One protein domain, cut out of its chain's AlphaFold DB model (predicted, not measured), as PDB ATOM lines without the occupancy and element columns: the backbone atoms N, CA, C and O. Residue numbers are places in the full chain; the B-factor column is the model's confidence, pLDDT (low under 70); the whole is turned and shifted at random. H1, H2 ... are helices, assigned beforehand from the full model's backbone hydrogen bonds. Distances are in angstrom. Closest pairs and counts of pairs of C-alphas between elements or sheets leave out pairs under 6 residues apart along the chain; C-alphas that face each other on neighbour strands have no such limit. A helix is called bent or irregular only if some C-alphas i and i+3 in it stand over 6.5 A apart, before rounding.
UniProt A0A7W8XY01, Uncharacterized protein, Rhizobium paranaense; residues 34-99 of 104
ATOM      1  N   MET A  34       7.432  82.393 -64.922       92.38
ATOM      2  CA  MET A  34       8.067  83.550 -65.571       92.38
ATOM      3  C   MET A  34       7.820  83.623 -67.086       92.38
ATOM      4  O   MET A  34       7.924  84.711 -67.655       92.38
ATOM      5  N   ALA A  35       7.491  82.496 -67.724       90.44
ATOM      6  CA  ALA A  35       7.145  82.427 -69.142       90.44
ATOM      7  C   ALA A  35       5.698  82.867 -69.428       90.44
ATOM      8  O   ALA A  35       5.437  83.409 -70.498       90.44
ATOM      9  N   VAL A  36       4.769  82.655 -68.487       92.06
ATOM     10  CA  VAL A  36       3.335  82.962 -68.675       92.06
ATOM     11  C   VAL A  36       2.903  84.330 -68.136       92.06
ATOM     12  O   VAL A  36       1.784  84.754 -68.406       92.06
ATOM     13  N   VAL A  37       3.756  85.024 -67.374       91.56
ATOM     14  CA  VAL A  37       3.481  86.376 -66.848       91.56
ATOM     15  C   VAL A  37       4.162  87.454 -67.690       91.56
ATOM     16  O   VAL A  37       5.246  87.237 -68.240       91.56
ATOM     17  N   THR A  38       3.555  88.641 -67.767       93.25
ATOM     18  CA  THR A  38       4.158  89.774 -68.483       93.25
ATOM     19  C   THR A  38       5.412  90.276 -67.764       93.25
ATOM     20  O   THR A  38       5.583  90.070 -66.560       93.25
ATOM     21  N   GLU A  39       6.312  90.955 -68.482       89.94
ATOM     22  CA  GLU A  39       7.587  91.407 -67.902       89.94
ATOM     23  C   GLU A  39       7.399  92.304 -66.673       89.94
ATOM     24  O   GLU A  39       8.122  92.154 -65.688       89.94
ATOM     25  N   ALA A  40       6.385  93.176 -66.708       93.62
ATOM     26  CA  ALA A  40       6.033  94.066 -65.605       93.62
ATOM     27  C   ALA A  40       5.538  93.305 -64.358       93.62
ATOM     28  O   ALA A  40       5.720  93.768 -63.233       93.62
ATOM     29  N   GLU A  41       4.952  92.120 -64.533       92.44
ATOM     30  CA  GLU A  41       4.359  91.321 -63.454       92.44
ATOM     31  C   GLU A  41       5.323  90.283 -62.865       92.44
ATOM     32  O   GLU A  41       5.061  89.755 -61.781       92.44
ATOM     33  N   ARG A  42       6.465  90.005 -63.515       92.12
ATOM     34  CA  ARG A  42       7.444  88.988 -63.072       92.12
ATOM     35  C   ARG A  42       7.877  89.172 -61.618       92.12
ATOM     36  O   ARG A  42       7.919  88.198 -60.868       92.12
ATOM     37  N   ALA A  43       8.154  90.407 -61.195       91.75
ATOM     38  CA  ALA A  43       8.562  90.704 -59.819       91.75
ATOM     39  C   ALA A  43       7.450  90.400 -58.798       91.75
ATOM     40  O   ALA A  43       7.707  89.813 -57.740       91.75
ATOM     41  N   ALA A  44       6.203  90.747 -59.133       90.69
ATOM     42  CA  ALA A  44       5.046  90.433 -58.306       90.69
ATOM     43  C   ALA A  44       4.823  88.915 -58.245       90.69
ATOM     44  O   ALA A  44       4.748  88.351 -57.155       90.69
ATOM     45  N   ALA A  45       4.816  88.224 -59.388       91.06
ATOM     46  CA  ALA A  45       4.633  86.774 -59.471       91.06
ATOM     47  C   ALA A  45       5.736  85.987 -58.733       91.06
ATOM     48  O   ALA A  45       5.459  85.016 -58.018       91.06
ATOM     49  N   ALA A  46       6.992  86.428 -58.842       89.50
ATOM     50  CA  ALA A  46       8.104  85.866 -58.082       89.50
ATOM     51  C   ALA A  46       7.901  86.059 -56.570       89.50
ATOM     52  O   ALA A  46       8.107  85.123 -55.794       89.50
ATOM     53  N   SER A  47       7.433  87.231 -56.139       91.50
ATOM     54  CA  SER A  47       7.151  87.509 -54.724       91.50
ATOM     55  C   SER A  47       5.984  86.667 -54.199       91.50
ATOM     56  O   SER A  47       6.115  86.008 -53.168       91.50
ATOM     57  N   PHE A  48       4.882  86.579 -54.946       92.56
ATOM     58  CA  PHE A  48       3.714  85.770 -54.581       92.56
ATOM     59  C   PHE A  48       4.033  84.279 -54.425       92.56
ATOM     60  O   PHE A  48       3.425  83.600 -53.600       92.56
ATOM     61  N   THR A  49       5.002  83.757 -55.180       88.69
ATOM     62  CA  THR A  49       5.411  82.348 -55.074       88.69
ATOM     63  C   THR A  49       6.527  82.106 -54.056       88.69
ATOM     64  O   THR A  49       6.612  81.007 -53.501       88.69
ATOM     65  N   SER A  50       7.390  83.092 -53.799       89.81
ATOM     66  CA  SER A  50       8.523  82.957 -52.876       89.81
ATOM     67  C   SER A  50       8.168  83.280 -51.428       89.81
ATOM     68  O   SER A  50       8.642  82.576 -50.544       89.81
ATOM     69  N   VAL A  51       7.300  84.259 -51.157       94.00
ATOM     70  CA  VAL A  51       6.983  84.692 -49.783       94.00
ATOM     71  C   VAL A  51       6.363  83.569 -48.940       94.00
ATOM     72  O   VAL A  51       6.915  83.272 -47.877       94.00
ATOM     73  N   PRO A  52       5.298  82.868 -49.384       89.19
ATOM     74  CA  PRO A  52       4.733  81.766 -48.603       89.19
ATOM     75  C   PRO A  52       5.731  80.619 -48.414       89.19
ATOM     76  O   PRO A  52       5.803  80.020 -47.342       89.19
ATOM     77  N   ARG A  53       6.541  80.338 -49.446       86.25
ATOM     78  CA  ARG A  53       7.591  79.312 -49.397       86.25
ATOM     79  C   ARG A  53       8.642  79.654 -48.342       86.25
ATOM     80  O   ARG A  53       9.000  78.792 -47.545       86.25
ATOM     81  N   SER A  54       9.110  80.898 -48.324       90.75
ATOM     82  CA  SER A  54      10.098  81.390 -47.365       90.75
ATOM     83  C   SER A  54       9.549  81.406 -45.943       90.75
ATOM     84  O   SER A  54      10.250  80.991 -45.025       90.75
ATOM     85  N   LEU A  55       8.287  81.802 -45.751       92.62
ATOM     86  CA  LEU A  55       7.635  81.753 -44.442       92.62
ATOM     87  C   LEU A  55       7.546  80.316 -43.916       92.62
ATOM     88  O   LEU A  55       7.921  80.051 -42.775       92.62
ATOM     89  N   ALA A  56       7.114  79.375 -44.760       89.44
ATOM     90  CA  ALA A  56       7.074  77.962 -44.405       89.44
ATOM     91  C   ALA A  56       8.476  77.424 -44.067       89.44
ATOM     92  O   ALA A  56       8.643  76.730 -43.063       89.44
ATOM     93  N   ALA A  57       9.496  77.781 -44.855       88.69
ATOM     94  CA  ALA A  57      10.884  77.393 -44.602       88.69
ATOM     95  C   ALA A  57      11.436  77.982 -43.292       88.69
ATOM     96  O   ALA A  57      12.160  77.291 -42.583       88.69
ATOM     97  N   ALA A  58      11.061  79.215 -42.940       93.19
ATOM     98  CA  ALA A  58      11.465  79.864 -41.695       93.19
ATOM     99  C   ALA A  58      10.756  79.275 -40.463       93.19
ATOM    100  O   ALA A  58      11.372  79.126 -39.409       93.19
ATOM    101  N   ALA A  59       9.478  78.902 -40.589       91.62
ATOM    102  CA  ALA A  59       8.698  78.324 -39.493       91.62
ATOM    103  C   ALA A  59       9.034  76.843 -39.227       91.62
ATOM    104  O   ALA A  59       8.954  76.376 -38.088       91.62
ATOM    105  N   SER A  60       9.429  76.097 -40.264       87.44
ATOM    106  CA  SER A  60       9.635  74.644 -40.186       87.44
ATOM    107  C   SER A  60      10.657  74.196 -39.124       87.44
ATOM    108  O   SER A  60      10.343  73.255 -38.396       87.44
ATOM    109  N   PRO A  61      11.840  74.830 -38.955       88.38
ATOM    110  CA  PRO A  61      12.800  74.449 -37.916       88.38
ATOM    111  C   PRO A  61      12.260  74.612 -36.492       88.38
ATOM    112  O   PRO A  61      12.498  73.744 -35.654       88.38
ATOM    113  N   ALA A  62      11.503  75.682 -36.224       90.06
ATOM    114  CA  ALA A  62      10.894  75.911 -34.915       90.06
ATOM    115  C   ALA A  62       9.840  74.839 -34.603       90.06
ATOM    116  O   ALA A  62       9.877  74.222 -33.538       90.06
ATOM    117  N   LEU A  63       8.959  74.548 -35.566       84.94
ATOM    118  CA  LEU A  63       7.956  73.484 -35.448       84.94
ATOM    119  C   LEU A  63       8.607  72.107 -35.258       84.94
ATOM    120  O   LEU A  63       8.202  71.345 -34.381       84.94
ATOM    121  N   ALA A  64       9.650  71.797 -36.034       84.56
ATOM    122  CA  ALA A  64      10.404  70.557 -35.888       84.56
ATOM    123  C   ALA A  64      11.057  70.455 -34.501       84.56
ATOM    124  O   ALA A  64      10.971  69.403 -33.869       84.56
ATOM    125  N   GLY A  65      11.657  71.541 -34.002       84.81
ATOM    126  CA  GLY A  65      12.258  71.603 -32.669       84.81
ATOM    127  C   GLY A  65      11.257  71.301 -31.551       84.81
ATOM    128  O   GLY A  65      11.544  70.472 -30.688       84.81
ATOM    129  N   VAL A  66      10.060  71.895 -31.607       85.56
ATOM    130  CA  VAL A  66       8.972  71.623 -30.647       85.56
ATOM    131  C   VAL A  66       8.544  70.153 -30.692       85.56
ATOM    132  O   VAL A  66       8.419  69.512 -29.648       85.56
ATOM    133  N   LEU A  67       8.377  69.584 -31.889       81.62
ATOM    134  CA  LEU A  67       7.991  68.178 -32.057       81.62
ATOM    135  C   LEU A  67       9.063  67.200 -31.544       81.62
ATOM    136  O   LEU A  67       8.726  66.172 -30.957       81.62
ATOM    137  N   PHE A  68      10.347  67.522 -31.721       80.12
ATOM    138  CA  PHE A  68      11.445  66.728 -31.166       80.12
ATOM    139  C   PHE A  68      11.528  66.832 -29.639       80.12
ATOM    140  O   PHE A  68      11.776  65.821 -28.980       80.12
ATOM    141  N   ALA A  69      11.288  68.020 -29.071       81.25
ATOM    142  CA  ALA A  69      11.266  68.234 -27.623       81.25
ATOM    143  C   ALA A  69      10.141  67.445 -26.930       81.25
ATOM    144  O   ALA A  69      10.312  66.989 -25.802       81.25
ATOM    145  N   ALA A  70       9.032  67.190 -27.629       76.44
ATOM    146  CA  ALA A  70       7.923  66.364 -27.151       76.44
ATOM    147  C   ALA A  70       8.201  64.835 -27.163       76.44
ATOM    148  O   ALA A  70       7.271  64.047 -27.020       76.44
ATOM    149  N   SER A  71       9.459  64.390 -27.320       64.75
ATOM    150  CA  SER A  71       9.903  62.977 -27.357       64.75
ATOM    151  C   SER A  71       9.450  62.125 -28.558       64.75
ATOM    152  O   SER A  71       9.757  60.932 -28.624       64.75
ATOM    153  N   TYR A  72       8.827  62.712 -29.581       64.94
ATOM    154  CA  TYR A  72       8.397  61.982 -30.778       64.94
ATOM    155  C   TYR A  72       9.429  62.060 -31.916       64.94
ATOM    156  O   TYR A  72       9.266  62.798 -32.887       64.94
ATOM    157  N   ARG A  73      10.495  61.249 -31.841       68.12
ATOM    158  CA  ARG A  73      11.607  61.254 -32.827       68.12
ATOM    159  C   ARG A  73      11.190  61.077 -34.296       68.12
ATOM    160  O   ARG A  73      11.896  61.561 -35.173       68.12
ATOM    161  N   ALA A  74      10.081  60.392 -34.577       70.56
ATOM    162  CA  ALA A  74       9.617  60.132 -35.944       70.56
ATOM    163  C   ALA A  74       8.474  61.053 -36.413       70.56
ATOM    164  O   ALA A  74       8.175  61.088 -37.605       70.56
ATOM    165  N   TRP A  75       7.840  61.814 -35.512       75.88
ATOM    166  CA  TRP A  75       6.644  62.605 -35.837       75.88
ATOM    167  C   TRP A  75       6.862  63.651 -36.934       75.88
ATOM    168  O   TRP A  75       6.025  63.713 -37.830       75.88
ATOM    169  N   PRO A  76       7.959  64.435 -36.938       77.56
ATOM    170  CA  PRO A  76       8.190  65.409 -38.003       77.56
ATOM    171  C   PRO A  76       8.232  64.754 -39.387       77.56
ATOM    172  O   PRO A  76       7.687  65.289 -40.347       77.56
ATOM    173  N   LEU A  77       8.836  63.565 -39.487       76.44
ATOM    174  CA  LEU A  77       8.931  62.816 -40.740       76.44
ATOM    175  C   LEU A  77       7.574  62.241 -41.155       76.44
ATOM    176  O   LEU A  77       7.205  62.353 -42.322       76.44
ATOM    177  N   LEU A  78       6.819  61.669 -40.212       80.06
ATOM    178  CA  LEU A  78       5.494  61.101 -40.476       80.06
ATOM    179  C   LEU A  78       4.474  62.177 -40.863       80.06
ATOM    180  O   LEU A  78       3.759  62.002 -41.847       80.06
ATOM    181  N   ILE A  79       4.438  63.304 -40.147       83.12
ATOM    182  CA  ILE A  79       3.538  64.427 -40.445       83.12
ATOM    183  C   ILE A  79       3.875  65.014 -41.819       83.12
ATOM    184  O   ILE A  79       2.993  65.108 -42.672       83.12
ATOM    185  N   CYS A  80       5.145  65.347 -42.074       81.19
ATOM    186  CA  CYS A  80       5.559  65.906 -43.363       81.19
ATOM    187  C   CYS A  80       5.331  64.928 -44.524       81.19
ATOM    188  O   CYS A  80       4.877  65.338 -45.592       81.19
ATOM    189  N   GLY A  81       5.623  63.639 -44.327       81.12
ATOM    190  CA  GLY A  81       5.405  62.602 -45.336       81.12
ATOM    191  C   GLY A  81       3.925  62.414 -45.663       81.12
ATOM    192  O   GLY A  81       3.549  62.420 -46.832       81.12
ATOM    193  N   THR A  82       3.075  62.337 -44.636       85.50
ATOM    194  CA  THR A  82       1.617  62.217 -44.809       85.50
ATOM    195  C   THR A  82       1.051  63.433 -45.534       85.50
ATOM    196  O   THR A  82       0.257  63.283 -46.461       85.50
ATOM    197  N   LEU A  83       1.508  64.638 -45.179       87.12
ATOM    198  CA  LEU A  83       1.077  65.873 -45.829       87.12
ATOM    199  C   LEU A  83       1.472  65.912 -47.316       87.12
ATOM    200  O   LEU A  83       0.660  66.310 -48.151       87.12
ATOM    201  N   LYS A  84       2.684  65.453 -47.665       83.38
ATOM    202  CA  LYS A  84       3.148  65.360 -49.062       83.38
ATOM    203  C   LYS A  84       2.299  64.377 -49.871       83.38
ATOM    204  O   LYS A  84       1.854  64.726 -50.957       83.38
ATOM    205  N   ILE A  85       2.041  63.186 -49.324       84.69
ATOM    206  CA  ILE A  85       1.213  62.164 -49.982       84.69
ATOM    207  C   ILE A  85      -0.205  62.692 -50.210       84.69
ATOM    208  O   ILE A  85      -0.735  62.565 -51.309       84.69
ATOM    209  N   ALA A  86      -0.809  63.322 -49.199       90.25
ATOM    210  CA  ALA A  86      -2.138  63.909 -49.328       90.25
ATOM    211  C   ALA A  86      -2.186  64.985 -50.425       90.25
ATOM    212  O   ALA A  86      -3.114  64.987 -51.231       90.25
ATOM    213  N   TYR A  87      -1.176  65.860 -50.494       84.69
ATOM    214  CA  TYR A  87      -1.061  66.863 -51.553       84.69
ATOM    215  C   TYR A  87      -0.962  66.225 -52.946       84.69
ATOM    216  O   TYR A  87      -1.709  66.612 -53.841       84.69
ATOM    217  N   ASP A  88      -0.099  65.221 -53.115       83.88
ATOM    218  CA  ASP A  88       0.089  64.538 -54.400       83.88
ATOM    219  C   ASP A  88      -1.191  63.797 -54.834       83.88
ATOM    220  O   ASP A  88      -1.566  63.846 -56.005       83.88
ATOM    221  N   LEU A  89      -1.916  63.180 -53.892       88.38
ATOM    222  CA  LEU A  89      -3.211  62.538 -54.150       88.38
ATOM    223  C   LEU A  89      -4.295  63.546 -54.537       88.38
ATOM    224  O   LEU A  89      -5.038  63.302 -55.484       88.38
ATOM    225  N   LEU A  90      -4.387  64.679 -53.836       87.38
ATOM    226  CA  LEU A  90      -5.310  65.763 -54.183       87.38
ATOM    227  C   LEU A  90      -5.026  66.283 -55.593       87.38
ATOM    228  O   LEU A  90      -5.948  66.435 -56.390       87.38
ATOM    229  N   LEU A  91      -3.754  66.502 -55.918       83.50
ATOM    230  CA  LEU A  91      -3.339  66.985 -57.229       83.50
ATOM    231  C   LEU A  91      -3.666  65.954 -58.318       83.50
ATOM    232  O   LEU A  91      -4.283  66.301 -59.323       83.50
ATOM    233  N   LEU A  92      -3.371  64.674 -58.077       84.50
ATOM    234  CA  LEU A  92      -3.753  63.585 -58.972       84.50
ATOM    235  C   LEU A  92      -5.269  63.549 -59.197       84.50
ATOM    236  O   LEU A  92      -5.706  63.476 -60.337       84.50
ATOM    237  N   LEU A  93      -6.085  63.627 -58.145       87.56
ATOM    238  CA  LEU A  93      -7.546  63.585 -58.266       87.56
ATOM    239  C   LEU A  93      -8.107  64.772 -59.062       87.56
ATOM    240  O   LEU A  93      -8.994  64.570 -59.896       87.56
ATOM    241  N   GLN A  94      -7.568  65.975 -58.834       83.31
ATOM    242  CA  GLN A  94      -7.970  67.200 -59.529       83.31
ATOM    243  C   GLN A  94      -7.597  67.160 -61.017       83.31
ATOM    244  O   GLN A  94      -8.428  67.464 -61.870       83.31
ATOM    245  N   PHE A  95      -6.372  66.743 -61.346       78.38
ATOM    246  CA  PHE A  95      -5.896  66.714 -62.732       78.38
ATOM    247  C   PHE A  95      -6.301  65.451 -63.500       78.38
ATOM    248  O   PHE A  95      -6.346  65.486 -64.725       78.38
ATOM    249  N   ARG A  96      -6.704  64.359 -62.833       80.00
ATOM    250  CA  ARG A  96      -7.130  63.111 -63.501       80.00
ATOM    251  C   ARG A  96      -8.310  63.299 -64.462       80.00
ATOM    252  O   ARG A  96      -8.459  62.511 -65.388       80.00
ATOM    253  N   HIS A  97      -9.140  64.324 -64.257       70.44
ATOM    254  CA  HIS A  97     -10.281  64.631 -65.130       70.44
ATOM    255  C   HIS A  97     -10.083  65.899 -65.978       70.44
ATOM    256  O   HIS A  97     -10.956  66.245 -66.773       70.44
ATOM    257  N   HIS A  98      -8.952  66.595 -65.837       66.62
ATOM    258  CA  HIS A  98      -8.594  67.743 -66.667       66.62
ATOM    259  C   HIS A  98      -7.587  67.302 -67.728       66.62
ATOM    260  O   HIS A  98      -6.392  67.219 -67.466       66.62
ATOM    261  N   LYS A  99      -8.082  67.019 -68.940       60.53
ATOM    262  CA  LYS A  99      -7.214  66.833 -70.108       60.53
ATOM    263  C   LYS A  99      -6.564  68.175 -70.466       60.53
ATOM    264  O   LYS A  99      -7.311  69.145 -70.644       60.53
TER     265      LYS A  99
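AT A GLANCE: This is residues 34 to 99 of the 104 residues of an uncharacterized protein of Rhizobium paranaense (UniProt A0A7W8XY01). Two long helices meet near their ends as an open V; bent H1 runs nearly straight, and residues 34 to 41 hook round at its far end. The printed part has 66 residues with two named helices, H1 then H2, and no named strand: all helix. It is extended, radius of gyration of the C-alphas 17.0 A, and flat, spanning 49 by 32 by 10 A.

IN THESE COORDINATES: Find C-alpha 42 at (7.444, 88.988, -63.072), where H1, residues 42 to 69, begins. By its hydrogen bonds it was assigned as one helix, but it is bent: C-alphas 58 and 61 are 6.7 A apart. Arm H1a, residues 42 to 58, measures 23.6 A and is irregular, with C-alphas 49 and 52 6.53 A apart; arm H1b, residues 61 to 69, measures 12.1 A. H2, residues 75 to 95, runs 30.0 A to C-alpha 95 at (-5.896, 66.714, -62.732).

HOW THE PARTS SIT: H1a and H1b stand at a shallow tilt of 17 degrees. H2 touches H1b with residues 75 to 76 alone, the closest C-alphas being those of Ala 64 and Pro 76, 6.0 A; they run opposite ways at a steep tilt of 51 degrees. H1a and H2 are apart. Every O i to N i+4 pair is within hydrogen-bond range in H1b and H2, and 11 of 13 in H1a.

THE WHOLE: The farthest C-alphas, Glu 39 and Ser 71, are 49.6 A apart. The printed part has no cut, and the link from H1 to H2 is tight. Look for pLDDT under 70 at residues 71 to 73 and 98 to 99.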